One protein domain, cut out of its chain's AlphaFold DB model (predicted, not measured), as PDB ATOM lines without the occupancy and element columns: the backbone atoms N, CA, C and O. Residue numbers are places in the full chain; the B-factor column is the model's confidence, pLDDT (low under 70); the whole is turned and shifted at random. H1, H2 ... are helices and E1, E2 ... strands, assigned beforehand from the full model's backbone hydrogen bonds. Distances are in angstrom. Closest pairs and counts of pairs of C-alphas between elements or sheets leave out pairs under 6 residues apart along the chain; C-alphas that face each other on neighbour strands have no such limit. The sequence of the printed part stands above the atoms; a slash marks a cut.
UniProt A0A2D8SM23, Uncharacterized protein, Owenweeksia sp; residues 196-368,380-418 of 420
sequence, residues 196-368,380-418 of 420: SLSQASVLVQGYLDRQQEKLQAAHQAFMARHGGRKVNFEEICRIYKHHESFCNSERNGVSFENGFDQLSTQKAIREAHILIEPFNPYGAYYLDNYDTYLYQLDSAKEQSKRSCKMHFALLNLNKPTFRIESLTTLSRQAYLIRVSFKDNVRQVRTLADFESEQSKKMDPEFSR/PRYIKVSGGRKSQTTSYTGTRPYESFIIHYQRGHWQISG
ATOM      1  N   SER A 196     -26.600   4.720 -13.957       94.25
ATOM      2  CA  SER A 196     -25.590   4.566 -12.912       94.25
ATOM      3  C   SER A 196     -26.016   5.269 -11.617       94.25
ATOM      4  O   SER A 196     -26.796   6.225 -11.630       94.25
ATOM      5  N   LEU A 197     -25.464   4.837 -10.476       96.06
ATOM      6  CA  LEU A 197     -25.703   5.492  -9.181       96.06
ATOM      7  C   LEU A 197     -25.246   6.959  -9.172       96.06
ATOM      8  O   LEU A 197     -25.897   7.797  -8.549       96.06
ATOM      9  N   SER A 198     -24.161   7.289  -9.881       95.25
ATOM     10  CA  SER A 198     -23.682   8.669 -10.010       95.25
ATOM     11  C   SER A 198     -24.676   9.536 -10.787       95.25
ATOM     12  O   SER A 198     -25.022  10.620 -10.324       95.25
ATOM     13  N   GLN A 199     -25.209   9.041 -11.909       95.44
ATOM     14  CA  GLN A 199     -26.262   9.733 -12.661       95.44
ATOM     15  C   GLN A 199     -27.537   9.900 -11.828       95.44
ATOM     16  O   GLN A 199     -28.099  10.992 -11.793       95.44
ATOM     17  N   ALA A 200     -27.971   8.859 -11.112       97.06
ATOM     18  CA  ALA A 200     -29.122   8.949 -10.215       97.06
ATOM     19  C   ALA A 200     -28.909  10.008  -9.118       97.06
ATOM     20  O   ALA A 200     -29.813  10.793  -8.842       97.06
ATOM     21  N   SER A 201     -27.701  10.087  -8.548       97.06
ATOM     22  CA  SER A 201     -27.339  11.100  -7.550       97.06
ATOM     23  C   SER A 201     -27.436  12.521  -8.113       97.06
ATOM     24  O   SER A 201     -28.071  13.380  -7.506       97.06
ATOM     25  N   VAL A 202     -26.909  12.755  -9.319       96.88
ATOM     26  CA  VAL A 202     -27.017  14.058 -10.004       96.88
ATOM     27  C   VAL A 202     -28.480  14.449 -10.236       96.88
ATOM     28  O   VAL A 202     -28.845  15.607 -10.040       96.88
ATOM     29  N   LEU A 203     -29.341  13.496 -10.605       96.81
ATOM     30  CA  LEU A 203     -30.768  13.758 -10.809       96.81
ATOM     31  C   LEU A 203     -31.488  14.129  -9.509       96.81
ATOM     32  O   LEU A 203     -32.277  15.075  -9.507       96.81
ATOM     33  N   VAL A 204     -31.208  13.415  -8.416       96.75
ATOM     34  CA  VAL A 204     -31.778  13.709  -7.092       96.75
ATOM     35  C   VAL A 204     -31.296  15.069  -6.591       96.75
ATOM     36  O   VAL A 204     -32.118  15.874  -6.160       96.75
ATOM     37  N   GLN A 205     -30.002  15.372  -6.718       97.00
ATOM     38  CA  GLN A 205     -29.459  16.684  -6.358       97.00
ATOM     39  C   GLN A 205     -30.128  17.801  -7.170       97.00
ATOM     40  O   GLN A 205     -30.641  18.754  -6.592       97.00
ATOM     41  N   GLY A 206     -30.227  17.645  -8.494       95.94
ATOM     42  CA  GLY A 206     -30.892  18.628  -9.351       95.94
ATOM     43  C   GLY A 206     -32.385  18.797  -9.042       95.94
ATOM     44  O   GLY A 206     -32.942  19.877  -9.238       95.94
ATOM     45  N   TYR A 207     -33.058  17.757  -8.542       95.19
ATOM     46  CA  TYR A 207     -34.418  17.876  -8.013       95.19
ATOM     47  C   TYR A 207     -34.457  18.714  -6.728       95.19
ATOM     48  O   TYR A 207     -35.268  19.639  -6.641       95.19
ATOM     49  N   LEU A 208     -33.575  18.428  -5.764       94.50
ATOM     50  CA  LEU A 208     -33.485  19.174  -4.505       94.50
ATOM     51  C   LEU A 208     -33.190  20.658  -4.743       94.50
ATOM     52  O   LEU A 208     -33.840  21.508  -4.139       94.50
ATOM     53  N   ASP A 209     -32.270  20.965  -5.656       94.75
ATOM     54  CA  ASP A 209     -31.888  22.339  -5.988       94.75
ATOM     55  C   ASP A 209     -33.084  23.126  -6.544       94.75
ATOM     56  O   ASP A 209     -33.382  24.223  -6.069       94.75
ATOM     57  N   ARG A 210     -33.856  22.531  -7.469       94.75
ATOM     58  CA  ARG A 210     -35.086  23.151  -7.998       94.75
ATOM     59  C   ARG A 210     -36.148  23.377  -6.922       94.75
ATOM     60  O   ARG A 210     -36.854  24.383  -6.966       94.75
ATOM     61  N   GLN A 211     -36.304  22.451  -5.974       92.56
ATOM     62  CA  GLN A 211     -37.256  22.631  -4.870       92.56
ATOM     63  C   GLN A 211     -36.802  23.727  -3.905       92.56
ATOM     64  O   GLN A 211     -37.616  24.536  -3.460       92.56
ATOM     65  N   GLN A 212     -35.501  23.797  -3.620       94.06
ATOM     66  CA  GLN A 212     -34.920  24.845  -2.788       94.06
ATOM     67  C   GLN A 212     -35.102  26.230  -3.425       94.06
ATOM     68  O   GLN A 212     -35.483  27.168  -2.726       94.06
ATOM     69  N   GLU A 213     -34.892  26.353  -4.736       95.19
ATOM     70  CA  GLU A 213     -35.110  27.595  -5.484       95.19
ATOM     71  C   GLU A 213     -36.582  28.034  -5.434       95.19
ATOM     72  O   GLU A 213     -36.882  29.175  -5.072       95.19
ATOM     73  N   LYS A 214     -37.523  27.113  -5.698       94.88
ATOM     74  CA  LYS A 214     -38.967  27.384  -5.580       94.88
ATOM     75  C   LYS A 214     -39.351  27.855  -4.179       94.88
ATOM     76  O   LYS A 214     -40.111  28.813  -4.039       94.88
ATOM     77  N   LEU A 215     -38.823  27.203  -3.145       94.56
ATOM     78  CA  LEU A 215     -39.079  27.556  -1.752       94.56
ATOM     79  C   LEU A 215     -38.523  28.939  -1.401       94.56
ATOM     80  O   LEU A 215     -39.205  29.722  -0.742       94.56
ATOM     81  N   GLN A 216     -37.313  29.265  -1.861       95.44
ATOM     82  CA  GLN A 216     -36.716  30.586  -1.666       95.44
ATOM     83  C   GLN A 216     -37.531  31.678  -2.360       95.44
ATOM     84  O   GLN A 216     -37.833  32.691  -1.728       95.44
ATOM     85  N   ALA A 217     -37.955  31.451  -3.605       95.94
ATOM     86  CA  ALA A 217     -38.813  32.380  -4.333       95.94
ATOM     87  C   ALA A 217     -40.162  32.585  -3.619       95.94
ATOM     88  O   ALA A 217     -40.595  33.722  -3.423       95.94
ATOM     89  N   ALA A 218     -40.799  31.502  -3.156       95.19
ATOM     90  CA  ALA A 218     -42.052  31.569  -2.405       95.19
ATOM     91  C   ALA A 218     -41.892  32.324  -1.076       95.19
ATOM     92  O   ALA A 218     -42.723  33.167  -0.738       95.19
ATOM     93  N   HIS A 219     -40.806  32.068  -0.340       95.69
ATOM     94  CA  HIS A 219     -40.482  32.781   0.892       95.69
ATOM     95  C   HIS A 219     -40.264  34.280   0.648       95.69
ATOM     96  O   HIS A 219     -40.851  35.101   1.350       95.69
ATOM     97  N   GLN A 220     -39.468  34.648  -0.360       96.31
ATOM     98  CA  GLN A 220     -39.200  36.047  -0.706       96.31
ATOM     99  C   GLN A 220     -40.474  36.785  -1.128       96.31
ATOM    100  O   GLN A 220     -40.725  37.895  -0.658       96.31
ATOM    101  N   ALA A 221     -41.320  36.152  -1.947       95.44
ATOM    102  CA  ALA A 221     -42.616  36.708  -2.326       95.44
ATOM    103  C   ALA A 221     -43.517  36.926  -1.098       95.44
ATOM    104  O   ALA A 221     -44.184  37.956  -0.985       95.44
ATOM    105  N   PHE A 222     -43.502  35.985  -0.149       95.06
ATOM    106  CA  PHE A 222     -44.266  36.098   1.090       95.06
ATOM    107  C   PHE A 222     -43.756  37.237   1.985       95.06
ATOM    108  O   PHE A 222     -44.552  38.038   2.475       95.06
ATOM    109  N   MET A 223     -42.434  37.353   2.144       95.81
ATOM    110  CA  MET A 223     -41.780  38.451   2.862       95.81
ATOM    111  C   MET A 223     -42.158  39.812   2.273       95.81
ATOM    112  O   MET A 223     -42.577  40.698   3.016       95.81
ATOM    113  N   ALA A 224     -42.078  39.961   0.948       95.31
ATOM    114  CA  ALA A 224     -42.421  41.202   0.259       95.31
ATOM    115  C   ALA A 224     -43.902  41.574   0.431       95.31
ATOM    116  O   ALA A 224     -44.223  42.734   0.676       95.31
ATOM    117  N   ARG A 225     -44.807  40.588   0.355       96.12
ATOM    118  CA  ARG A 225     -46.255  40.808   0.483       96.12
ATOM    119  C   ARG A 225     -46.677  41.256   1.881       96.12
ATOM    120  O   ARG A 225     -47.604  42.051   1.998       96.12
ATOM    121  N   HIS A 226     -46.045  40.717   2.920       95.06
ATOM    122  CA  HIS A 226     -46.453  40.950   4.308       95.06
ATOM    123  C   HIS A 226     -45.557  41.943   5.061       95.06
ATOM    124  O   HIS A 226     -45.812  42.220   6.228       95.06
ATOM    125  N   GLY A 227     -44.530  42.505   4.413       94.31
ATOM    126  CA  GLY A 227     -43.553  43.363   5.091       94.31
ATOM    127  C   GLY A 227     -42.759  42.595   6.148       94.31
ATOM    128  O   GLY A 227     -42.429  43.137   7.204       94.31
ATOM    129  N   GLY A 228     -42.499  41.312   5.885       95.69
ATOM    130  CA  GLY A 228     -41.834  40.434   6.832       95.69
ATOM    131  C   GLY A 228     -40.409  40.893   7.132       95.69
ATOM    132  O   GLY A 228     -39.740  41.506   6.298       95.69
ATOM    133  N   ARG A 229     -39.913  40.559   8.325       97.50
ATOM    134  CA  ARG A 229     -38.534  40.847   8.743       97.50
ATOM    135  C   ARG A 229     -37.876  39.641   9.394       97.50
ATOM    136  O   ARG A 229     -38.545  38.808  10.005       97.50
ATOM    137  N   LYS A 230     -36.551  39.567   9.286       97.88
ATOM    138  CA  LYS A 230     -35.745  38.614  10.056       97.88
ATOM    139  C   LYS A 230     -35.794  39.008  11.538       97.88
ATOM    140  O   LYS A 230     -35.688  40.192  11.860       97.88
ATOM    141  N   VAL A 231     -35.990  38.033  12.419       97.50
ATOM    142  CA  VAL A 231     -36.075  38.223  13.878       97.50
ATOM    143  C   VAL A 231     -35.264  37.156  14.601       97.50
ATOM    144  O   VAL A 231     -34.888  36.150  14.004       97.50
ATOM    145  N   ASN A 232     -35.017  37.351  15.894       96.94
ATOM    146  CA  ASN A 232     -34.474  36.288  16.735       96.94
ATOM    147  C   ASN A 232     -35.606  35.368  17.196       96.94
ATOM    148  O   ASN A 232     -36.703  35.831  17.507       96.94
ATOM    149  N   PHE A 233     -35.335  34.069  17.303       95.44
ATOM    150  CA  PHE A 233     -36.332  33.095  17.752       95.44
ATOM    151  C   PHE A 233     -36.902  33.417  19.143       95.44
ATOM    152  O   PHE A 233     -38.103  33.304  19.374       95.44
ATOM    153  N   GLU A 234     -36.065  33.936  20.044       95.38
ATOM    154  CA  GLU A 234     -36.479  34.408  21.371       95.38
ATOM    155  C   GLU A 234     -37.570  35.489  21.328       95.38
ATOM    156  O   GLU A 234     -38.386  35.579  22.246       95.38
ATOM    157  N   GLU A 235     -37.610  36.308  20.270       95.81
ATOM    158  CA  GLU A 235     -38.651  37.319  20.074       95.81
ATOM    159  C   GLU A 235     -40.014  36.657  19.833       95.81
ATOM    160  O   GLU A 235     -41.000  37.034  20.469       95.81
ATOM    161  N   ILE A 236     -40.057  35.607  19.001       95.44
ATOM    162  CA  ILE A 236     -41.263  34.797  18.765       95.44
ATOM    163  C   ILE A 236     -41.724  34.141  20.070       95.44
ATOM    164  O   ILE A 236     -42.897  34.249  20.437       95.44
ATOM    165  N   CYS A 237     -40.799  33.528  20.815       94.69
ATOM    166  CA  CYS A 237     -41.093  32.923  22.113       94.69
ATOM    167  C   CYS A 237     -41.664  33.943  23.105       94.69
ATOM    168  O   CYS A 237     -42.616  33.640  23.825       94.69
ATOM    169  N   ARG A 238     -41.120  35.167  23.138       94.62
ATOM    170  CA  ARG A 238     -41.590  36.245  24.019       94.62
ATOM    171  C   ARG A 238     -43.018  36.672  23.684       94.62
ATOM    172  O   ARG A 238     -43.821  36.818  24.604       94.62
ATOM    173  N   ILE A 239     -43.344  36.829  22.398       93.00
ATOM    174  CA  ILE A 239     -44.709  37.144  21.945       93.00
ATOM    175  C   ILE A 239     -45.661  36.008  22.340       93.00
ATOM    176  O   ILE A 239     -46.693  36.259  22.960       93.00
ATOM    177  N   TYR A 240     -45.290  34.757  22.056       92.56
ATOM    178  CA  TYR A 240     -46.121  33.587  22.350       92.56
ATOM    179  C   TYR A 240     -46.382  33.414  23.857       92.56
ATOM    180  O   TYR A 240     -47.515  33.148  24.262       92.56
ATOM    181  N   LYS A 241     -45.366  33.638  24.704       92.50
ATOM    182  CA  LYS A 241     -45.448  33.500  26.170       92.50
ATOM    183  C   LYS A 241     -46.530  34.381  26.800       92.50
ATOM    184  O   LYS A 241     -47.163  33.976  27.771       92.50
ATOM    185  N   HIS A 242     -46.800  35.563  26.241       89.50
ATOM    186  CA  HIS A 242     -47.872  36.442  26.726       89.50
ATOM    187  C   HIS A 242     -49.286  35.868  26.544       89.50
ATOM    188  O   HIS A 242     -50.226  36.352  27.176       89.50
ATOM    189  N   HIS A 243     -49.432  34.843  25.704       88.31
ATOM    190  CA  HIS A 243     -50.708  34.230  25.343       88.31
ATOM    191  C   HIS A 243     -50.799  32.750  25.743       88.31
ATOM    192  O   HIS A 243     -51.790  32.087  25.442       88.31
ATOM    193  N   GLU A 244     -49.793  32.216  26.438       84.62
ATOM    194  CA  GLU A 244     -49.720  30.797  26.802       84.62
ATOM    195  C   GLU A 244     -50.852  30.362  27.740       84.62
ATOM    196  O   GLU A 244     -51.336  29.238  27.641       84.62
ATOM    197  N   SER A 245     -51.332  31.270  28.595       82.75
ATOM    198  CA  SER A 245     -52.428  31.003  29.530       82.75
ATOM    199  C   SER A 245     -53.805  30.874  28.862       82.75
ATOM    200  O   SER A 245     -54.799  30.693  29.563       82.75
ATOM    201  N   PHE A 246     -53.911  31.046  27.540       83.44
ATOM    202  CA  PHE A 246     -55.177  30.915  26.818       83.44
ATOM    203  C   PHE A 246     -55.512  29.445  26.573       83.44
ATOM    204  O   PHE A 246     -54.646  28.634  26.243       83.44
ATOM    205  N   CYS A 247     -56.793  29.103  26.699       79.06
ATOM    206  CA  CYS A 247     -57.268  27.764  26.393       79.06
ATOM    207  C   CYS A 247     -57.231  27.537  24.877       79.06
ATOM    208  O   CYS A 247     -57.589  28.416  24.088       79.06
ATOM    209  N   ASN A 248     -56.849  26.332  24.456       76.38
ATOM    210  CA  ASN A 248     -56.978  25.940  23.056       76.38
ATOM    211  C   ASN A 248     -58.469  25.877  22.707       76.38
ATOM    212  O   ASN A 248     -59.220  25.143  23.350       76.38
ATOM    213  N   SER A 249     -58.902  26.659  21.721       66.62
ATOM    214  CA  SER A 249     -60.306  26.684  21.296       66.62
ATOM    215  C   SER A 249     -60.612  25.667  20.208       66.62
ATOM    216  O   SER A 249     -61.761  25.269  20.054       66.62
ATOM    217  N   GLU A 250     -59.588  25.252  19.463       73.50
ATOM    218  CA  GLU A 250     -59.693  24.356  18.318       73.50
ATOM    219  C   GLU A 250     -58.576  23.307  18.340       73.50
ATOM    220  O   GLU A 250     -57.592  23.417  19.081       73.50
ATOM    221  N   ARG A 251     -58.724  22.265  17.513       75.31
ATOM    222  CA  ARG A 251     -57.612  21.360  17.212       75.31
ATOM    223  C   ARG A 251     -56.635  22.103  16.310       75.31
ATOM    224  O   ARG A 251     -56.994  22.452  15.193       75.31
ATOM    225  N   ASN A 252     -55.413  22.302  16.790       83.94
ATOM    226  CA  ASN A 252     -54.352  22.898  15.988       83.94
ATOM    227  C   ASN A 252     -54.170  22.132  14.663       83.94
ATOM    228  O   ASN A 252     -54.130  20.897  14.646       83.94
ATOM    229  N   GLY A 253     -54.059  22.872  13.562       89.62
ATOM    230  CA  GLY A 253     -53.845  22.334  12.225       89.62
ATOM    231  C   GLY A 253     -52.372  22.019  11.971       89.62
ATOM    232  O   GLY A 253     -51.487  22.783  12.362       89.62
ATOM    233  N   VAL A 254     -52.099  20.910  11.281       91.56
ATOM    234  CA  VAL A 254     -50.757  20.599  10.768       91.56
ATOM    235  C   VAL A 254     -50.853  20.260   9.296       91.56
ATOM    236  O   VAL A 254     -51.694  19.450   8.915       91.56
ATOM    237  N   SER A 255     -49.965  20.817   8.482       93.38
ATOM    238  CA  SER A 255     -49.798  20.384   7.099       93.38
ATOM    239  C   SER A 255     -48.330  20.143   6.761       93.38
ATOM    240  O   SER A 255     -47.455  20.799   7.311       93.38
ATOM    241  N   PHE A 256     -48.054  19.237   5.832       93.31
ATOM    242  CA  PHE A 256     -46.738  19.006   5.246       93.31
ATOM    243  C   PHE A 256     -46.837  19.024   3.713       93.31
ATOM    244  O   PHE A 256     -47.799  18.484   3.168       93.31
ATOM    245  N   GLU A 257     -45.855  19.615   3.035       92.75
ATOM    246  CA  GLU A 257     -45.778  19.726   1.573       92.75
ATOM    247  C   GLU A 257     -44.363  19.382   1.068       92.75
ATOM    248  O   GLU A 257     -43.381  19.953   1.548       92.75
ATOM    249  N   ASN A 258     -44.252  18.480   0.083       86.62
ATOM    250  CA  ASN A 258     -42.977  18.087  -0.554       86.62
ATOM    251  C   ASN A 258     -42.898  18.353  -2.062       86.62
ATOM    252  O   ASN A 258     -42.085  17.749  -2.759       86.62
ATOM    253  N   GLY A 259     -43.748  19.243  -2.578       78.44
ATOM    254  CA  GLY A 259     -43.809  19.594  -3.999       78.44
ATOM    255  C   GLY A 259     -44.557  18.590  -4.884       78.44
ATOM    256  O   GLY A 259     -44.882  18.937  -6.017       78.44
ATOM    257  N   PHE A 260     -44.860  17.391  -4.375       78.25
ATOM    258  CA  PHE A 260     -45.709  16.395  -5.041       78.25
ATOM    259  C   PHE A 260     -47.016  16.163  -4.285       78.25
ATOM    260  O   PHE A 260     -48.081  16.156  -4.894       78.25
ATOM    261  N   ASP A 261     -46.934  16.042  -2.960       87.12
ATOM    262  CA  ASP A 261     -48.060  15.719  -2.096       87.12
ATOM    263  C   ASP A 261     -48.251  16.771  -1.003       87.12
ATOM    264  O   ASP A 261     -47.298  17.376  -0.498       87.12
ATOM    265  N   GLN A 262     -49.504  16.909  -0.568       92.25
ATOM    266  CA  GLN A 262     -49.874  17.669   0.616       92.25
ATOM    267  C   GLN A 262     -50.531  16.739   1.641       92.25
ATOM    268  O   GLN A 262     -51.574  16.139   1.386       92.25
ATOM    269  N   LEU A 263     -49.933  16.632   2.827       92.25
ATOM    270  CA  LEU A 263     -50.477  15.875   3.956       92.25
ATOM    271  C   LEU A 263     -51.051  16.862   4.970       92.25
ATOM    272  O   LEU A 263     -50.324  17.710   5.467       92.25
ATOM    273  N   SER A 264     -52.336  16.768   5.303       90.75
ATOM    274  CA  SER A 264     -53.013  17.718   6.209       90.75
ATOM    275  C   SER A 264     -53.485  17.101   7.528       90.75
ATOM    276  O   SER A 264     -54.049  17.790   8.377       90.75
ATOM    277  N   THR A 265     -53.280  15.794   7.724       87.88
ATOM    278  CA  THR A 265     -53.661  15.113   8.966       87.88
ATOM    279  C   THR A 265     -52.428  14.684   9.745       87.88
ATOM    280  O   THR A 265     -51.479  14.137   9.187       87.88
ATOM    281  N   GLN A 266     -52.453  14.868  11.067       86.88
ATOM    282  CA  GLN A 266     -51.352  14.445  11.937       86.88
ATOM    283  C   GLN A 266     -51.072  12.938  11.821       86.88
ATOM    284  O   GLN A 266     -49.922  12.519  11.920       86.88
ATOM    285  N   LYS A 267     -52.116  12.132  11.580       88.94
ATOM    286  CA  LYS A 267     -51.988  10.696  11.319       88.94
ATOM    287  C   LYS A 267     -51.149  10.437  10.064       88.94
ATOM    288  O   LYS A 267     -50.137   9.758  10.175       88.94
ATOM    289  N   ALA A 268     -51.503  11.044   8.929       89.81
ATOM    290  CA  ALA A 268     -50.765  10.865   7.676       89.81
ATOM    291  C   ALA A 268     -49.309  11.348   7.778       89.81
ATOM    292  O   ALA A 268     -48.404  10.719   7.241       89.81
ATOM    293  N   ILE A 269     -49.059  12.440   8.509       89.62
ATOM    294  CA  ILE A 269     -47.697  12.960   8.681       89.62
ATOM    295  C   ILE A 269     -46.844  12.019   9.553       89.62
ATOM    296  O   ILE A 269     -45.684  11.762   9.230       89.62
ATOM    297  N   ARG A 270     -47.424  11.437  10.615       89.38
ATOM    298  CA  ARG A 270     -46.748  10.410  11.432       89.38
ATOM    299  C   ARG A 270     -46.502   9.119  10.654       89.38
ATOM    300  O   ARG A 270     -45.434   8.535  10.792       89.38
ATOM    301  N   GLU A 271     -47.461   8.689   9.832       89.62
ATOM    302  CA  GLU A 271     -47.315   7.529   8.939       89.62
ATOM    303  C   GLU A 271     -46.206   7.745   7.897       89.62
ATOM    304  O   GLU A 271     -45.520   6.800   7.525       89.62
ATOM    305  N   ALA A 272     -45.951   8.996   7.501       86.81
ATOM    306  CA  ALA A 272     -44.814   9.376   6.663       86.81
ATOM    307  C   ALA A 272     -43.476   9.490   7.430       86.81
ATOM    308  O   ALA A 272     -42.485   9.954   6.862       86.81
ATOM    309  N   HIS A 273     -43.428   9.084   8.706       88.94
ATOM    310  CA  HIS A 273     -42.263   9.171   9.598       88.94
ATOM    311  C   HIS A 273     -41.717  10.592   9.811       88.94
ATOM    312  O   HIS A 273     -40.553  10.772  10.165       88.94
ATOM    313  N   ILE A 274     -42.548  11.615   9.624       85.12
ATOM    314  CA  ILE A 274     -42.155  13.004   9.851       85.12
ATOM    315  C   ILE A 274     -42.397  13.330  11.325       85.12
ATOM    316  O   ILE A 274     -43.525  13.259  11.820       85.12
ATOM    317  N   LEU A 275     -41.323  13.672  12.035       80.62
ATOM    318  CA  LEU A 275     -41.387  14.059  13.440       80.62
ATOM    319  C   LEU A 275     -42.066  15.430  13.561       80.62
ATOM    320  O   LEU A 275     -41.571  16.428  13.047       80.62
ATOM    321  N   ILE A 276     -43.211  15.469  14.247       78.00
ATOM    322  CA  ILE A 276     -43.909  16.706  14.612       78.00
ATOM    323  C   ILE A 276     -43.938  16.779  16.136       78.00
ATOM    324  O   ILE A 276     -44.526  15.908  16.782       78.00
ATOM    325  N   GLU A 277     -43.338  17.823  16.697       68.69
ATOM    326  CA  GLU A 277     -43.410  18.128  18.128       68.69
ATOM    327  C   GLU A 277     -44.642  18.978  18.486       68.69
ATOM    328  O   GLU A 277     -45.373  19.412  17.588       68.69
ATOM    329  N   PRO A 278     -44.961  19.179  19.783       62.94
ATOM    330  CA  PRO A 278     -46.149  19.920  20.151       62.94
ATOM    331  C   PRO A 278     -46.062  21.348  19.616       62.94
ATOM    332  O   PRO A 278     -44.998  21.926  19.442       62.94
ATOM    333  N   PHE A 279     -47.234  21.923  19.382       68.69
ATOM    334  CA  PHE A 279     -47.449  23.206  18.720       68.69
ATOM    335  C   PHE A 279     -46.875  24.432  19.454       68.69
ATOM    336  O   PHE A 279     -47.253  25.550  19.140       68.69
ATOM    337  N   ASN A 280     -45.981  24.288  20.428       75.44
ATOM    338  CA  ASN A 280     -45.311  25.450  20.995       75.44
ATOM    339  C   ASN A 280     -44.102  25.838  20.117       75.44
ATOM    340  O   ASN A 280     -43.488  24.976  19.496       75.44
ATOM    341  N   PRO A 281     -43.758  27.128  20.033       78.56
ATOM    342  CA  PRO A 281     -42.538  27.575  19.375       78.56
ATOM    343  C   PRO A 281     -41.338  27.508  20.332       78.56
ATOM    344  O   PRO A 281     -40.407  28.274  20.163       78.56
ATOM    345  N   TYR A 282     -41.362  26.699  21.397       83.12
ATOM    346  CA  TYR A 282     -40.244  26.655  22.352       83.12
ATOM    347  C   TYR A 282     -39.164  25.664  21.917       83.12
ATOM    348  O   TYR A 282     -37.986  25.886  22.185       83.12
ATOM    349  N   GLY A 283     -39.551  24.611  21.195       74.88
ATOM    350  CA  GLY A 283     -38.633  23.840  20.367       74.88
ATOM    351  C   GLY A 283     -38.517  24.499  18.995       74.88
ATOM    352  O   GLY A 283     -39.527  24.882  18.407       74.88
ATOM    353  N   ALA A 284     -37.309  24.595  18.444       74.00
ATOM    354  CA  ALA A 284     -37.052  25.062  17.077       74.00
ATOM    355  C   ALA A 284     -37.597  24.112  15.984       74.00
ATOM    356  O   ALA A 284     -37.067  24.051  14.879       74.00
ATOM    357  N   TYR A 285     -38.620  23.312  16.305       81.81
ATOM    358  CA  TYR A 285     -39.150  22.236  15.477       81.81
ATOM    359  C   TYR A 285     -38.052  21.302  14.938       81.81
ATOM    360  O   TYR A 285     -38.105  20.899  13.779       81.81
ATOM    361  N   TYR A 286     -37.064  20.973  15.783       81.81
ATOM    362  CA  TYR A 286     -35.899  20.137  15.451       81.81
ATOM    363  C   TYR A 286     -34.978  20.683  14.354       81.81
ATOM    364  O   TYR A 286     -34.245  19.925  13.722       81.81
ATOM    365  N   LEU A 287     -35.020  21.989  14.099       89.81
ATOM    366  CA  LEU A 287     -34.033  22.635  13.249       89.81
ATOM    367  C   LEU A 287     -32.838  23.050  14.106       89.81
ATOM    368  O   LEU A 287     -32.964  23.911  14.973       89.81
ATOM    369  N   ASP A 288     -31.676  22.467  13.830       91.25
ATOM    370  CA  ASP A 288     -30.446  22.789  14.565       91.25
ATOM    371  C   ASP A 288     -29.796  24.095  14.073       91.25
ATOM    372  O   ASP A 288     -29.066  24.757  14.808       91.25
ATOM    373  N   ASN A 289     -30.059  24.482  12.821       95.44
ATOM    374  CA  ASN A 289     -29.467  25.652  12.180       95.44
ATOM    375  C   ASN A 289     -30.493  26.334  11.269       95.44
ATOM    376  O   ASN A 289     -30.833  25.819  10.200       95.44
ATOM    377  N   TYR A 290     -31.016  27.480  11.698       96.38
ATOM    378  CA  TYR A 290     -32.131  28.129  11.020       96.38
ATOM    379  C   TYR A 290     -32.130  29.647  11.169       96.38
ATOM    380  O   TYR A 290     -31.659  30.204  12.160       96.38
ATOM    381  N   ASP A 291     -32.761  30.303  10.199       97.25
ATOM    382  CA  ASP A 291     -33.137  31.709  10.284       97.25
ATOM    383  C   ASP A 291     -34.621  31.845  10.642       97.25
ATOM    384  O   ASP A 291     -35.466  31.104  10.139       97.25
ATOM    385  N   THR A 292     -34.950  32.811  11.503       97.25
ATOM    386  CA  THR A 292     -36.335  33.098  11.906       97.25
ATOM    387  C   THR A 292     -36.842  34.365  11.231       97.25
ATOM    388  O   THR A 292     -36.165  35.393  11.195       97.25
ATOM    389  N   TYR A 293     -38.073  34.305  10.737       97.69
ATOM    390  CA  TYR A 293     -38.746  35.412  10.075       97.69
ATOM    391  C   TYR A 293     -40.120  35.624  10.685       97.69
ATOM    392  O   TYR A 293     -40.882  34.675  10.862       97.69
ATOM    393  N   LEU A 294     -40.449  36.877  10.968       97.19
ATOM    394  CA  LEU A 294     -41.784  37.303  11.359       97.19
ATOM    395  C   LEU A 294     -42.426  37.960  10.141       97.19
ATOM    396  O   LEU A 294     -41.999  39.036   9.724       97.19
ATOM    397  N   TYR A 295     -43.417  37.296   9.553       95.88
ATOM    398  CA  TYR A 295     -44.131  37.800   8.385       95.88
ATOM    399  C   TYR A 295     -45.198  38.816   8.757       95.88
ATOM    400  O   TYR A 295     -45.343  39.813   8.071       95.88
ATOM    401  N   GLN A 296     -45.958  38.551   9.819       95.38
ATOM    402  CA  GLN A 296     -47.087  39.383  10.220       95.38
ATOM    403  C   GLN A 296     -47.235  39.341  11.736       95.38
ATOM    404  O   GLN A 296     -47.138  38.271  12.345       95.38
ATOM    405  N   LEU A 297     -47.477  40.505  12.329       95.38
ATOM    406  CA  LEU A 297     -47.823  40.646  13.735       95.38
ATOM    407  C   LEU A 297     -48.899  41.717  13.854       95.38
ATOM    408  O   LEU A 297     -48.597  42.903  13.979       95.38
ATOM    409  N   ASP A 298     -50.151  41.280  13.834       92.50
ATOM    410  CA  ASP A 298     -51.281  42.174  14.033       92.50
ATOM    411  C   ASP A 298     -51.731  42.046  15.477       92.50
ATOM    412  O   ASP A 298     -52.220  41.001  15.904       92.50
ATOM    413  N   SER A 299     -51.564  43.121  16.239       89.44
ATOM    414  CA  SER A 299     -52.127  43.216  17.579       89.44
ATOM    415  C   SER A 299     -53.219  44.274  17.573       89.44
ATOM    416  O   SER A 299     -52.969  45.435  17.254       89.44
ATOM    417  N   ALA A 300     -54.440  43.866  17.907       88.31
ATOM    418  CA  ALA A 300     -55.572  44.766  18.020       88.31
ATOM    419  C   ALA A 300     -56.102  44.749  19.451       88.31
ATOM    420  O   ALA A 300     -56.225  43.707  20.106       88.31
ATOM    421  N   LYS A 301     -56.412  45.944  19.951       83.94
ATOM    422  CA  LYS A 301     -57.046  46.140  21.249       83.94
ATOM    423  C   LYS A 301     -58.333  46.918  21.029       83.94
ATOM    424  O   LYS A 301     -58.306  48.140  20.930       83.94
ATOM    425  N   GLU A 302     -59.444  46.199  20.980       85.94
ATOM    426  CA  GLU A 302     -60.770  46.778  20.813       85.94
ATOM    427  C   GLU A 302     -61.563  46.574  22.105       85.94
ATOM    428  O   GLU A 302     -61.951  45.463  22.461       85.94
ATOM    429  N   GLN A 303     -61.756  47.660  22.860       84.69
ATOM    430  CA  GLN A 303     -62.439  47.644  24.158       84.69
ATOM    431  C   GLN A 303     -61.836  46.610  25.143       84.69
ATOM    432  O   GLN A 303     -60.725  46.793  25.653       84.69
ATOM    433  N   SER A 304     -62.581  45.539  25.441       78.69
ATOM    434  CA  SER A 304     -62.201  44.423  26.313       78.69
ATOM    435  C   SER A 304     -61.613  43.224  25.560       78.69
ATOM    436  O   SER A 304     -61.118  42.292  26.204       78.69
ATOM    437  N   LYS A 305     -61.634  43.240  24.222       83.88
ATOM    438  CA  LYS A 305     -61.049  42.205  23.376       83.88
ATOM    439  C   LYS A 305     -59.606  42.554  23.031       83.88
ATOM    440  O   LYS A 305     -59.279  43.683  22.663       83.88
ATOM    441  N   ARG A 306     -58.722  41.570  23.172       87.06
ATOM    442  CA  ARG A 306     -57.364  41.636  22.618       87.06
ATOM    443  C   ARG A 306     -57.220  40.490  21.643       87.06
ATOM    444  O   ARG A 306     -57.399  39.348  22.060       87.06
ATOM    445  N   SER A 307     -56.887  40.787  20.400       91.62
ATOM    446  CA  SER A 307     -56.498  39.776  19.428       91.62
ATOM    447  C   SER A 307     -55.043  39.986  19.029       91.62
ATOM    448  O   SER A 307     -54.549  41.114  18.958       91.62
ATOM    449  N   CYS A 308     -54.334  38.882  18.844       93.56
ATOM    450  CA  CYS A 308     -52.974  38.862  18.339       93.56
ATOM    451  C   CYS A 308     -52.912  37.792  17.256       93.56
ATOM    452  O   CYS A 308     -53.227  36.633  17.514       93.56
ATOM    453  N   LYS A 309     -52.534  38.190  16.047       95.12
ATOM    454  CA  LYS A 309     -52.290  37.291  14.927       95.12
ATOM    455  C   LYS A 309     -50.816  37.346  14.593       95.12
ATOM    456  O   LYS A 309     -50.295  38.398  14.229       95.12
ATOM    457  N   MET A 310     -50.149  36.212  14.741       95.50
ATOM    458  CA  MET A 310     -48.718  36.085  14.522       95.50
ATOM    459  C   MET A 310     -48.462  35.057  13.428       95.50
ATOM    460  O   MET A 310     -48.850  33.897  13.547       95.50
ATOM    461  N   HIS A 311     -47.769  35.478  12.377       96.12
ATOM    462  CA  HIS A 311     -47.328  34.605  11.299       96.12
ATOM    463  C   HIS A 311     -45.807  34.641  11.218       96.12
ATOM    464  O   HIS A 311     -45.228  35.687  10.928       96.12
ATOM    465  N   PHE A 312     -45.158  33.508  11.461       96.31
ATOM    466  CA  PHE A 312     -43.703  33.398  11.424       96.31
ATOM    467  C   PHE A 312     -43.250  32.160  10.649       96.31
ATOM    468  O   PHE A 312     -44.043  31.254  10.377       96.31
ATOM    469  N   ALA A 313     -41.972  32.123  10.283       96.94
ATOM    470  CA  ALA A 313     -41.341  30.947   9.711       96.94
ATOM    471  C   ALA A 313     -39.907  30.752  10.197       96.94
ATOM    472  O   ALA A 313     -39.194  31.716  10.472       96.94
ATOM    473  N   LEU A 314     -39.492  29.490  10.235       96.06
ATOM    474  CA  LEU A 314     -38.113  29.053  10.391       96.06
ATOM    475  C   LEU A 314     -37.636  28.490   9.051       96.06
ATOM    476  O   LEU A 314     -38.304  27.627   8.474       96.06
ATOM    477  N   LEU A 315     -36.507  28.982   8.547       96.75
ATOM    478  CA  LEU A 315     -35.844  28.463   7.352       96.75
ATOM    479  C   LEU A 315     -34.603  27.681   7.748       96.75
ATOM    480  O   LEU A 315     -33.690  28.251   8.338       96.75
ATOM    481  N   ASN A 316     -34.551  26.401   7.387       96.19
ATOM    482  CA  ASN A 316     -33.397  25.552   7.654       96.19
ATOM    483  C   ASN A 316     -32.216  25.950   6.752       96.19
ATOM    484  O   ASN A 316     -32.329  25.940   5.521       96.19
ATOM    485  N   LEU A 317     -31.082  26.280   7.367       95.38
ATOM    486  CA  LEU A 317     -29.859  26.695   6.681       95.38
ATOM    487  C   LEU A 317     -28.959  25.513   6.300       95.38
ATOM    488  O   LEU A 317     -28.110  25.655   5.417       95.38
ATOM    489  N   ASN A 318     -29.153  24.338   6.907       95.44
ATOM    490  CA  ASN A 318     -28.437  23.131   6.497       95.44
ATOM    491  C   ASN A 318     -28.808  22.788   5.056       95.44
ATOM    492  O   ASN A 318     -29.953  22.975   4.646       95.44
ATOM    493  N   LYS A 319     -27.865  22.281   4.260       93.38
ATOM    494  CA  LYS A 319     -28.193  21.733   2.937       93.38
ATOM    495  C   LYS A 319     -28.773  20.328   3.117       93.38
ATOM    496  O   LYS A 319     -28.214  19.572   3.909       93.38
ATOM    497  N   PRO A 320     -29.852  19.963   2.402       93.19
ATOM    498  CA  PRO A 320     -30.389  18.613   2.491       93.19
ATOM    499  C   PRO A 320     -29.323  17.636   1.994       93.19
ATOM    500  O   PRO A 320     -28.766  17.812   0.910       93.19
ATOM    501  N   THR A 321     -29.029  16.618   2.796       95.81
ATOM    502  CA  THR A 321     -28.139  15.527   2.387       95.81
ATOM    503  C   THR A 321     -28.971  14.285   2.132       95.81
ATOM    504  O   THR A 321     -30.010  14.078   2.763       95.81
ATOM    505  N   PHE A 322     -28.552  13.464   1.174       97.56
ATOM    506  CA  PHE A 322     -29.310  12.283   0.791       97.56
ATOM    507  C   PHE A 322     -28.408  11.083   0.528       97.56
ATOM    508  O   PHE A 322     -27.223  11.221   0.218       97.56
ATOM    509  N   ARG A 323     -28.994   9.891   0.638       97.94
ATOM    510  CA  ARG A 323     -28.363   8.621   0.290       97.94
ATOM    511  C   ARG A 323     -29.322   7.800  -0.563       97.94
ATOM    512  O   ARG A 323     -30.487   7.633  -0.216       97.94
ATOM    513  N   ILE A 324     -28.825   7.274  -1.679       98.06
ATOM    514  CA  ILE A 324     -29.574   6.315  -2.498       98.06
ATOM    515  C   ILE A 324     -29.485   4.953  -1.805       98.06
ATOM    516  O   ILE A 324     -28.403   4.379  -1.708       98.06
ATOM    517  N   GLU A 325     -30.616   4.465  -1.299       98.06
ATOM    518  CA  GLU A 325     -30.723   3.184  -0.590       98.06
ATOM    519  C   GLU A 325     -30.852   2.014  -1.566       98.06
ATOM    520  O   GLU A 325     -30.260   0.955  -1.370       98.06
ATOM    521  N   SER A 326     -31.622   2.197  -2.642       97.50
ATOM    522  CA  SER A 326     -31.799   1.172  -3.668       97.50
ATOM    523  C   SER A 326     -32.075   1.779  -5.037       97.50
ATOM    524  O   SER A 326     -32.730   2.817  -5.147       97.50
ATOM    525  N   LEU A 327     -31.631   1.077  -6.076       97.75
ATOM    526  CA  LEU A 327     -31.906   1.366  -7.479       97.75
ATOM    527  C   LEU A 327     -32.482   0.094  -8.111       97.75
ATOM    528  O   LEU A 327     -31.756  -0.871  -8.337       97.75
ATOM    529  N   THR A 328     -33.788   0.087  -8.362       97.62
ATOM    530  CA  THR A 328     -34.520  -1.080  -8.868       97.62
ATOM    531  C   THR A 328     -34.993  -0.816 -10.287       97.62
ATOM    532  O   THR A 328     -35.710   0.150 -10.541       97.62
ATOM    533  N   THR A 329     -34.633  -1.683 -11.229       96.75
ATOM    534  CA  THR A 329     -35.112  -1.590 -12.611       96.75
ATOM    535  C   THR A 329     -36.602  -1.930 -12.673       96.75
ATOM    536  O   THR A 329     -37.002  -3.024 -12.280       96.75
ATOM    537  N   LEU A 330     -37.427  -1.010 -13.179       96.12
ATOM    538  CA  LEU A 330     -38.848  -1.259 -13.454       96.12
ATOM    539  C   LEU A 330     -39.056  -1.736 -14.896       96.12
ATOM    540  O   LEU A 330     -39.862  -2.622 -15.157       96.12
ATOM    541  N   SER A 331     -38.331  -1.137 -15.843       94.00
ATOM    542  CA  SER A 331     -38.333  -1.503 -17.262       94.00
ATOM    543  C   SER A 331     -37.008  -1.097 -17.917       94.00
ATOM    544  O   SER A 331     -36.158  -0.481 -17.276       94.00
ATOM    545  N   ARG A 332     -36.826  -1.376 -19.217       90.38
ATOM    546  CA  ARG A 332     -35.632  -0.924 -19.964       90.38
ATOM    547  C   ARG A 332     -35.426   0.594 -19.922       90.38
ATOM    548  O   ARG A 332     -34.295   1.045 -20.044       90.38
ATOM    549  N   GLN A 333     -36.501   1.366 -19.761       94.00
ATOM    550  CA  GLN A 333     -36.470   2.829 -19.775       94.00
ATOM    551  C   GLN A 333     -36.864   3.438 -18.429       94.00
ATOM    552  O   GLN A 333     -37.112   4.638 -18.381       94.00
ATOM    553  N   ALA A 334     -37.004   2.641 -17.365       96.44
ATOM    554  CA  ALA A 334     -37.528   3.123 -16.095       96.44
ATOM    555  C   ALA A 334     -36.848   2.465 -14.893       96.44
ATOM    556  O   ALA A 334     -36.730   1.240 -14.819       96.44
ATOM    557  N   TYR A 335     -36.482   3.289 -13.918       97.44
ATOM    558  CA  TYR A 335     -35.913   2.872 -12.643       97.44
ATOM    559  C   TYR A 335     -36.722   3.460 -11.490       97.44
ATOM    560  O   TYR A 335     -37.190   4.594 -11.558       97.44
ATOM    561  N   LEU A 336     -36.856   2.689 -10.418       97.50
ATOM    562  CA  LEU A 336     -37.327   3.149  -9.122       97.50
ATOM    563  C   LEU A 336     -36.108   3.338  -8.226       97.50
ATOM    564  O   LEU A 336     -35.415   2.369  -7.911       97.50
ATOM    565  N   ILE A 337     -35.851   4.569  -7.802       97.81
ATOM    566  CA  ILE A 337     -34.839   4.848  -6.784       97.81
ATOM    567  C   ILE A 337     -35.514   5.084  -5.446       97.81
ATOM    568  O   ILE A 337     -36.506   5.799  -5.377       97.81
ATOM    569  N   ARG A 338     -34.963   4.509  -4.380       97.56
ATOM    570  CA  ARG A 338     -35.352   4.826  -3.006       97.56
ATOM    571  C   ARG A 338     -34.249   5.655  -2.381       97.56
ATOM    572  O   ARG A 338     -33.092   5.239  -2.382       97.56
ATOM    573  N   VAL A 339     -34.610   6.815  -1.857       97.50
ATOM    574  CA  VAL A 339     -33.673   7.787  -1.302       97.50
ATOM    575  C   VAL A 339     -34.049   8.061   0.144       97.50
ATOM    576  O   VAL A 339     -35.228   8.227   0.454       97.50
ATOM    577  N   SER A 340     -33.054   8.090   1.025       96.69
ATOM    578  CA  SER A 340     -33.190   8.606   2.383       96.69
ATOM    579  C   SER A 340     -32.622  10.021   2.460       96.69
ATOM    580  O   SER A 340     -31.621  10.333   1.811       96.69
ATOM    581  N   PHE A 341     -33.270  10.886   3.237       95.44
ATOM    582  CA  PHE A 341     -32.887  12.286   3.407       95.44
ATOM    583  C   PHE A 341     -32.566  12.595   4.866       95.44
ATOM    584  O   PHE A 341     -33.226  12.104   5.785       95.44
ATOM    585  N   LYS A 342     -31.583  13.471   5.068       94.00
ATOM    586  CA  LYS A 342     -31.325  14.175   6.328       94.00
ATOM    587  C   LYS A 342     -31.478  15.675   6.099       94.00
ATOM    588  O   LYS A 342     -31.279  16.152   4.980       94.00
ATOM    589  N   ASP A 343     -31.858  16.401   7.150       91.25
ATOM    590  CA  ASP A 343     -32.198  17.832   7.066       91.25
ATOM    591  C   ASP A 343     -33.289  18.109   6.009       91.25
ATOM    592  O   ASP A 343     -33.263  19.098   5.267       91.25
ATOM    593  N   ASN A 344     -34.245  17.179   5.922       90.12
ATOM    594  CA  ASN A 344     -35.270  17.106   4.884       90.12
ATOM    595  C   ASN A 344     -36.306  18.235   4.993       90.12
ATOM    596  O   ASN A 344     -36.836  18.681   3.976       90.12
ATOM    597  N   VAL A 345     -36.569  18.742   6.202       92.75
ATOM    598  CA  VAL A 345     -37.448  19.899   6.429       92.75
ATOM    599  C   VAL A 345     -36.698  21.185   6.086       92.75
ATOM    600  O   VAL A 345     -35.658  21.491   6.669       92.75
ATOM    601  N   ARG A 346     -37.236  21.951   5.133       95.00
ATOM    602  CA  ARG A 346     -36.635  23.187   4.607       95.00
ATOM    603  C   ARG A 346     -37.241  24.440   5.225       95.00
ATOM    604  O   ARG A 346     -36.534  25.416   5.461       95.00
ATOM    605  N   GLN A 347     -38.542  24.408   5.490       95.69
ATOM    606  CA  GLN A 347     -39.270  25.514   6.091       95.69
ATOM    607  C   GLN A 347     -40.327  24.993   7.059       95.69
ATOM    608  O   GLN A 347     -41.046  24.042   6.759       95.69
ATOM    609  N   VAL A 348     -40.455  25.667   8.197       94.94
ATOM    610  CA  VAL A 348     -41.594  25.528   9.106       94.94
ATOM    611  C   VAL A 348     -42.276  26.878   9.182       94.94
ATOM    612  O   VAL A 348     -41.639  27.865   9.529       94.94
ATOM    613  N   ARG A 349     -43.554  26.948   8.832       95.31
ATOM    614  CA  ARG A 349     -44.353  28.173   8.842       95.31
ATOM    615  C   ARG A 349     -45.512  28.003   9.804       95.31
ATOM    616  O   ARG A 349     -46.242  27.025   9.710       95.31
ATOM    617  N   THR A 350     -45.723  28.966  10.685       94.94
ATOM    618  CA  THR A 350     -46.763  28.882  11.707       94.94
ATOM    619  C   THR A 350     -47.603  30.143  11.712       94.94
ATOM    620  O   THR A 350     -47.081  31.251  11.839       94.94
ATOM    621  N   LEU A 351     -48.914  29.946  11.613       95.25
ATOM    622  CA  LEU A 351     -49.926  30.959  11.855       95.25
ATOM    623  C   LEU A 351     -50.570  30.687  13.215       95.25
ATOM    624  O   LEU A 351     -51.184  29.638  13.405       95.25
ATOM    625  N   ALA A 352     -50.408  31.612  14.152       94.00
ATOM    626  CA  ALA A 352     -51.012  31.557  15.473       94.00
ATOM    627  C   ALA A 352     -51.993  32.722  15.644       94.00
ATOM    628  O   ALA A 352     -51.619  33.885  15.483       94.00
ATOM    629  N   ASP A 353     -53.230  32.389  15.996       93.94
ATOM    630  CA  ASP A 353     -54.306  33.331  16.273       93.94
ATOM    631  C   ASP A 353     -54.680  33.232  17.757       93.94
ATOM    632  O   ASP A 353     -55.070  32.176  18.269       93.94
ATOM    633  N   PHE A 354     -54.546  34.351  18.462       92.06
ATOM    634  CA  PHE A 354     -54.882  34.493  19.871       92.06
ATOM    635  C   PHE A 354     -56.028  35.490  20.002       92.06
ATOM    636  O   PHE A 354     -55.918  36.626  19.548       92.06
ATOM    637  N   GLU A 355     -57.103  35.110  20.683       89.69
ATOM    638  CA  GLU A 355     -58.220  36.002  20.988       89.69
ATOM    639  C   GLU A 355     -58.529  35.918  22.482       89.69
ATOM    640  O   GLU A 355     -58.846  34.857  23.010       89.69
ATOM    641  N   SER A 356     -58.427  37.033  23.196       86.94
ATOM    642  CA  SER A 356     -58.823  37.124  24.599       86.94
ATOM    643  C   SER A 356     -60.074  37.973  24.728       86.94
ATOM    644  O   SER A 356     -60.075  39.130  24.298       86.94
ATOM    645  N   GLU A 357     -61.090  37.438  25.395       80.31
ATOM    646  CA  GLU A 357     -62.248  38.201  25.840       80.31
ATOM    647  C   GLU A 357     -62.093  38.488  27.335       80.31
ATOM    648  O   GLU A 357     -62.207  37.602  28.189       80.31
ATOM    649  N   GLN A 358     -61.824  39.748  27.687       71.06
ATOM    650  CA  GLN A 358     -61.897  40.163  29.086       71.06
ATOM    651  C   GLN A 358     -63.360  40.401  29.454       71.06
ATOM    652  O   GLN A 358     -63.869  41.516  29.351       71.06
ATOM    653  N   SER A 359     -64.047  39.354  29.910       64.88
ATOM    654  CA  SER A 359     -65.364  39.516  30.525       64.88
ATOM    655  C   SER A 359     -65.204  39.869  32.008       64.88
ATOM    656  O   SER A 359     -64.487  39.203  32.761       64.88
ATOM    657  N   LYS A 360     -65.859  40.949  32.449       63.94
ATOM    658  CA  LYS A 360     -66.096  41.172  33.879       63.94
ATOM    659  C   LYS A 360     -67.266  40.273  34.262       63.94
ATOM    660  O   LYS A 360     -68.407  40.610  33.958       63.94
ATOM    661  N   LYS A 361     -67.000  39.126  34.888       67.88
ATOM    662  CA  LYS A 361     -68.075  38.349  35.515       67.88
ATOM    663  C   LYS A 361     -68.282  38.888  36.925       67.88
ATOM    664  O   LYS A 361     -67.321  39.134  37.653       67.88
ATOM    665  N   MET A 362     -69.538  39.140  37.277       61.97
ATOM    666  CA  MET A 362     -69.910  39.483  38.648       61.97
ATOM    667  C   MET A 362     -69.522  38.306  39.546       61.97
ATOM    668  O   MET A 362     -69.696  37.155  39.138       61.97
ATOM    669  N   ASP A 363     -68.933  38.591  40.707       71.56
ATOM    670  CA  ASP A 363     -68.507  37.554  41.642       71.56
ATOM    671  C   ASP A 363     -69.695  36.613  41.951       71.56
ATOM    672  O   ASP A 363     -70.765  37.097  42.345       71.56
ATOM    673  N   PRO A 364     -69.570  35.292  41.723       69.56
ATOM    674  CA  PRO A 364     -70.661  34.353  41.949       69.56
ATOM    675  C   PRO A 364     -71.164  34.340  43.401       69.56
ATOM    676  O   PRO A 364     -72.325  33.988  43.609       69.56
ATOM    677  N   GLU A 365     -70.364  34.760  44.392       73.75
ATOM    678  CA  GLU A 365     -70.850  34.956  45.769       73.75
ATOM    679  C   GLU A 365     -71.856  36.112  45.870       73.75
ATOM    680  O   GLU A 365     -72.874  35.997  46.555       73.75
ATOM    681  N   PHE A 366     -71.635  37.195  45.119       66.62
ATOM    682  CA  PHE A 366     -72.539  38.346  45.076       66.62
ATOM    683  C   PHE A 366     -73.863  37.999  44.385       66.62
ATOM    684  O   PHE A 366     -74.932  38.374  44.864       66.62
ATOM    685  N   SER A 367     -73.804  37.219  43.302       65.81
ATOM    686  CA  SER A 367     -74.992  36.748  42.576       65.81
ATOM    687  C   SER A 367     -75.853  35.775  43.394       65.81
ATOM    688  O   SER A 367     -77.053  35.672  43.154       65.81
ATOM    689  N   ARG A 368     -75.265  35.062  44.366       75.81
ATOM    690  CA  ARG A 368     -75.978  34.114  45.242       75.81
ATOM    691  C   ARG A 368     -76.617  34.765  46.469       75.81
ATOM    692  O   ARG A 368     -77.534  34.182  47.036       75.81
ATOM    693  N   PRO A 380     -70.572  46.410  43.616       66.06
ATOM    694  CA  PRO A 380     -70.406  45.029  43.173       66.06
ATOM    695  C   PRO A 380     -68.937  44.680  42.894       66.06
ATOM    696  O   PRO A 380     -68.256  45.357  42.118       66.06
ATOM    697  N   ARG A 381     -68.448  43.596  43.514       70.25
ATOM    698  CA  ARG A 381     -67.135  43.021  43.196       70.25
ATOM    699  C   ARG A 381     -67.246  42.227  41.896       70.25
ATOM    700  O   ARG A 381     -68.087  41.341  41.754       70.25
ATOM    701  N   TYR A 382     -66.395  42.557  40.933       70.44
ATOM    702  CA  TYR A 382     -66.265  41.815  39.682       70.44
ATOM    703  C   TYR A 382     -64.969  41.013  39.716       70.44
ATOM    704  O   TYR A 382     -63.902  41.581  39.955       70.44
ATOM    705  N   ILE A 383     -65.050  39.717  39.418       68.56
ATOM    706  CA  ILE A 383     -63.866  38.893  39.179       68.56
ATOM    707  C   ILE A 383     -63.515  39.021  37.699       68.56
ATOM    708  O   ILE A 383     -64.351  38.855  36.803       68.56
ATOM    709  N   LYS A 384     -62.250  39.333  37.424       62.62
ATOM    710  CA  LYS A 384     -61.737  39.344  36.059       62.62
ATOM    711  C   LYS A 384     -61.556  37.898  35.605       62.62
ATOM    712  O   LYS A 384     -60.597  37.247  36.000       62.62
ATOM    713  N   VAL A 385     -62.476  37.398  34.784       63.53
ATOM    714  CA  VAL A 385     -62.364  36.059  34.198       63.53
ATOM    715  C   VAL A 385     -61.782  36.226  32.801       63.53
ATOM    716  O   VAL A 385     -62.468  36.660  31.874       63.53
ATOM    717  N   SER A 386     -60.486  35.946  32.658       61.81
ATOM    718  CA  SER A 386     -59.823  35.933  31.357       61.81
ATOM    719  C   SER A 386     -60.127  34.616  30.647       61.81
ATOM    720  O   SER A 386     -59.490  33.601  30.921       61.81
ATOM    721  N   GLY A 387     -61.110  34.634  29.749       75.75
ATOM    722  CA  GLY A 387     -61.265  33.594  28.738       75.75
ATOM    723  C   GLY A 387     -60.394  33.949  27.537       75.75
ATOM    724  O   GLY A 387     -60.506  35.049  27.000       75.75
ATOM    725  N   GLY A 388     -59.501  33.048  27.143       81.06
ATOM    726  CA  GLY A 388     -58.697  33.190  25.934       81.06
ATOM    727  C   GLY A 388     -58.877  31.976  25.040       81.06
ATOM    728  O   GLY A 388     -58.968  30.856  25.542       81.06
ATOM    729  N   ARG A 389     -58.944  32.218  23.737       87.75
ATOM    730  CA  ARG A 389     -58.932  31.231  22.667       87.75
ATOM    731  C   ARG A 389     -57.595  31.309  21.948       87.75
ATOM    732  O   ARG A 389     -57.075  32.397  21.694       87.75
ATOM    733  N   LYS A 390     -57.051  30.144  21.634       89.50
ATOM    734  CA  LYS A 390     -55.853  29.985  20.820       89.50
ATOM    735  C   LYS A 390     -56.138  28.969  19.720       89.50
ATOM    736  O   LYS A 390     -56.592  27.863  20.026       89.50
ATOM    737  N   SER A 391     -55.843  29.349  18.481       91.12
ATOM    738  CA  SER A 391     -55.792  28.455  17.326       91.12
ATOM    739  C   SER A 391     -54.428  28.586  16.654       91.12
ATOM    740  O   SER A 391     -53.816  29.656  16.649       91.12
ATOM    741  N   GLN A 392     -53.910  27.476  16.142       91.88
ATOM    742  CA  GLN A 392     -52.603  27.446  15.509       91.88
ATOM    743  C   GLN A 392     -52.596  26.482  14.335       91.88
ATOM    744  O   GLN A 392     -53.031  25.341  14.459       91.88
ATOM    745  N   THR A 393     -52.036  26.931  13.216       92.75
ATOM    746  CA  THR A 393     -51.758  26.098  12.047       92.75
ATOM    747  C   THR A 393     -50.266  26.130  11.749       92.75
ATOM    748  O   THR A 393     -49.710  27.200  11.503       92.75
ATOM    749  N   THR A 394     -49.615  24.967  11.760       92.62
ATOM    750  CA  THR A 394     -48.200  24.828  11.391       92.62
ATOM    751  C   THR A 394     -48.072  24.040  10.087       92.62
ATOM    752  O   THR A 394     -48.534  22.905   9.982       92.62
ATOM    753  N   SER A 395     -47.428  24.640   9.095       93.56
ATOM    754  CA  SER A 395     -47.104  24.050   7.801       93.56
ATOM    755  C   SER A 395     -45.611  23.742   7.718       93.56
ATOM    756  O   SER A 395     -44.780  24.619   7.937       93.56
ATOM    757  N   TYR A 396     -45.271  22.517   7.356       93.81
ATOM    758  CA  TYR A 396     -43.913  22.056   7.098       93.81
ATOM    759  C   TYR A 396     -43.709  21.926   5.588       93.81
ATOM    760  O   TYR A 396     -44.559  21.369   4.898       93.81
ATOM    761  N   THR A 397     -42.580  22.391   5.070       94.31
ATOM    762  CA  THR A 397     -42.212  22.221   3.660       94.31
ATOM    763  C   THR A 397     -40.839  21.570   3.578       94.31
ATOM    764  O   THR A 397     -39.892  22.032   4.220       94.31
ATOM    765  N   GLY A 398     -40.715  20.489   2.812       92.19
ATOM    766  CA  GLY A 398     -39.457  19.754   2.663       92.19
ATOM    767  C   GLY A 398     -39.622  18.411   1.963       92.19
ATOM    768  O   GLY A 398     -40.664  18.154   1.390       92.19
ATOM    769  N   THR A 399     -38.621  17.538   1.998       91.31
ATOM    770  CA  THR A 399     -38.756  16.157   1.494       91.31
ATOM    771  C   THR A 399     -39.196  15.210   2.606       91.31
ATOM    772  O   THR A 399     -39.074  15.527   3.791       91.31
ATOM    773  N   ARG A 400     -39.752  14.043   2.266       91.56
ATOM    774  CA  ARG A 400     -40.000  12.994   3.273       91.56
ATOM    775  C   ARG A 400     -38.657  12.392   3.723       91.56
ATOM    776  O   ARG A 400     -37.707  12.423   2.945       91.56
ATOM    777  N   PRO A 401     -38.551  11.802   4.930       92.88
ATOM    778  CA  PRO A 401     -37.327  11.119   5.362       92.88
ATOM    779  C   PRO A 401     -36.903  10.010   4.396       92.88
ATOM    780  O   PRO A 401     -35.715   9.758   4.216       92.88
ATOM    781  N   TYR A 402     -37.888   9.382   3.749       94.94
ATOM    782  CA  TYR A 402     -37.698   8.454   2.647       94.94
ATOM    783  C   TYR A 402     -38.633   8.828   1.504       94.94
ATOM    784  O   TYR A 402     -39.822   9.055   1.728       94.94
ATOM    785  N   GLU A 403     -38.111   8.837   0.286       94.75
ATOM    786  CA  GLU A 403     -38.891   9.108  -0.918       94.75
ATOM    787  C   GLU A 403     -38.452   8.164  -2.029       94.75
ATOM    788  O   GLU A 403     -37.263   7.847  -2.161       94.75
ATOM    789  N   SER A 404     -39.416   7.684  -2.811       96.31
ATOM    790  CA  SER A 404     -39.112   6.890  -3.994       96.31
ATOM    791  C   SER A 404     -39.300   7.757  -5.226       96.31
ATOM    792  O   SER A 404     -40.378   8.316  -5.391       96.31
ATOM    793  N   PHE A 405     -38.303   7.851  -6.102       96.44
ATOM    794  CA  PHE A 405     -38.443   8.543  -7.384       96.44
ATOM    795  C   PHE A 405     -38.519   7.537  -8.520       96.44
ATOM    796  O   PHE A 405     -37.784   6.546  -8.549       96.44
ATOM    797  N   ILE A 406     -39.381   7.829  -9.485       96.88
ATOM    798  CA  ILE A 406     -39.431   7.109 -10.749       96.88
ATOM    799  C   ILE A 406     -38.613   7.913 -11.757       96.88
ATOM    800  O   ILE A 406     -38.886   9.090 -11.998       96.88
ATOM    801  N   ILE A 407     -37.587   7.287 -12.326       97.31
ATOM    802  CA  ILE A 407     -36.707   7.895 -13.322       97.31
ATOM    803  C   ILE A 407     -36.970   7.227 -14.665       97.31
ATOM    804  O   ILE A 407     -36.819   6.013 -14.775       97.31
ATOM    805  N   HIS A 408     -37.319   8.013 -15.683       96.38
ATOM    806  CA  HIS A 408     -37.490   7.541 -17.054       96.38
ATOM    807  C   HIS A 408     -36.377   8.033 -17.971       96.38
ATOM    808  O   HIS A 408     -35.889   9.152 -17.829       96.38
ATOM    809  N   TYR A 409     -36.010   7.208 -18.947       93.06
ATOM    810  CA  TYR A 409     -35.176   7.625 -20.064       93.06
ATOM    811  C   TYR A 409     -36.070   8.188 -21.165       93.06
ATOM    812  O   TYR A 409     -36.829   7.451 -21.794       93.06
ATOM    813  N   GLN A 410     -36.011   9.497 -21.383       88.88
ATOM    814  CA  GLN A 410     -36.797  10.187 -22.402       88.88
ATOM    815  C   GLN A 410     -35.899  11.155 -23.164       88.88
ATOM    816  O   GLN A 410     -35.094  11.868 -22.574       88.88
ATOM    817  N   ARG A 411     -36.032  11.189 -24.498       83.62
ATOM    818  CA  ARG A 411     -35.294  12.125 -25.369       83.62
ATOM    819  C   ARG A 411     -33.769  12.091 -25.147       83.62
ATOM    820  O   ARG A 411     -33.120  13.130 -25.084       83.62
ATOM    821  N   GLY A 412     -33.205  10.893 -24.985       80.44
ATOM    822  CA  GLY A 412     -31.757  10.702 -24.857       80.44
ATOM    823  C   GLY A 412     -31.164  11.006 -23.476       80.44
ATOM    824  O   GLY A 412     -29.946  11.074 -23.352       80.44
ATOM    825  N   HIS A 413     -31.978  11.210 -22.438       89.31
ATOM    826  CA  HIS A 413     -31.477  11.444 -21.084       89.31
ATOM    827  C   HIS A 413     -32.426  10.909 -20.006       89.31
ATOM    828  O   HIS A 413     -33.619  10.708 -20.223       89.31
ATOM    829  N   TRP A 414     -31.867  10.664 -18.823       94.19
ATOM    830  CA  TRP A 414     -32.613  10.244 -17.642       94.19
ATOM    831  C   TRP A 414     -33.276  11.452 -16.967       94.19
ATOM    832  O   TRP A 414     -32.637  12.486 -16.779       94.19
ATOM    833  N   GLN A 415     -34.547  11.329 -16.587       96.31
ATOM    834  CA  GLN A 415     -35.316  12.371 -15.900       96.31
ATOM    835  C   GLN A 415     -36.196  11.771 -14.799       96.31
ATOM    836  O   GLN A 415     -36.770  10.701 -14.977       96.31
ATOM    837  N   ILE A 416     -36.344  12.483 -13.679       96.25
ATOM    838  CA  ILE A 416     -37.329  12.145 -12.640       96.25
ATOM    839  C   ILE A 416     -38.721  12.527 -13.158       96.25
ATOM    840  O   ILE A 416     -38.960  13.700 -13.442       96.25
ATOM    841  N   SER A 417     -39.628  11.556 -13.273       93.25
ATOM    842  CA  SER A 417     -41.007  11.775 -13.735       93.25
ATOM    843  C   SER A 417     -42.009  11.956 -12.594       93.25
ATOM    844  O   SER A 417     -43.072  12.534 -12.806       93.25
ATOM    845  N   GLY A 418     -41.684  11.480 -11.391       90.94
ATOM    846  CA  GLY A 418     -42.552  11.583 -10.222       90.94
ATOM    847  C   GLY A 418     -42.002  10.851  -9.005       90.94
ATOM    848  O   GLY A 418     -40.891  10.308  -9.036       90.94
TER     849      GLY A 418
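What this domain is: This is residues 196 to 368 and 380 to 418 of the 420 residues of an uncharacterized protein of Owenweeksia sp (UniProt A0A2D8SM23). Two strongly twisted sheets stand end to end in a long rod, and one long helix, H1, runs over a face of both. The larger sheet has H2 and H3 over its other face, and the long ribbon of E7 and E8 runs out to H4 at one end of the rod. The 212 printed residues include four named helices and ten named strands, in the order H1 E1 H2 E2 H3 E3 E4 E5 E6 E7 H4 E8 E9 E10, class mixed. The mixed sheet runs E1 E3 E4 E7 E8 E2, the antiparallel one E5 E6 E9 E10. The whole is loose, with a radius of gyration of the C-alphas of 22.8 A, spanning 85 by 34 by 27 A.

Where its parts are: The larger sheet holds E1, residues 229 to 231; E3, 290 to 302, 35.6 A; E4, 305 to 316, 35.9 A; E7, 345 to 362, 49.8 A; E8, 382 to 398, 50.8 A; and E2, 253 to 257. The other holds E5, 321 to 331, 27.9 A; E6, 334 to 342, 25.8 A; E9, 402 to 410, 25.1 A; and E10, 413 to 418, whose last C-alpha is at (-42.552, 11.583, -10.222). H1, residues 197 to 226, is 43.2 A long and begins at C-alpha 197 (-25.703, 5.492, -9.181). H2 is residues 233 to 241, H3 266 to 271 and H4 364 to 368.

How they stand to each other: In the larger sheet E7 and E8 are antiparallel, with N 349 and O 395 2.8 A apart, within hydrogen-bond range, as are N 308 of E4 and O 354 of E7, 2.8 A. E3 and E4 form a hairpin, N 298 to O 309 2.9 A. E2 is parallel to E8, N 255 to O 394 2.9 A. Helices on both faces make three layers: H1, height over the sheet 8.8 A, and on the opposite face H2 and H3. H1 touches E3, closest C-alphas His 226 and Tyr 295, 5.7 A; H3 touches E2, Val 254 and Gln 266, 6.3 A. E6 runs on into E7 at 54 degrees. E6 and E9 are antiparallel, N 337 to O 405 2.9 A. H1 on one face of this sheet makes two layers; it touches E10, closest C-alphas Leu 203 and Gln 415, 7.0 A. Every O i to N i+4 pair is within hydrogen-bond range in H1, H2, H3 and H4.

The domain as a whole: The C-alphas farthest apart, of Arg 368 and Gly 412, are 86.1 A apart. Residues 369 to 379 are not printed; C-alphas 368 and 380 are 12.4 A apart across this cut. The links H2 to E2 and H3 to E3 are long. Mean pLDDT of the printed part is 89.3; 16 residues are under 70, among them 359 to 362 and 383 to 386.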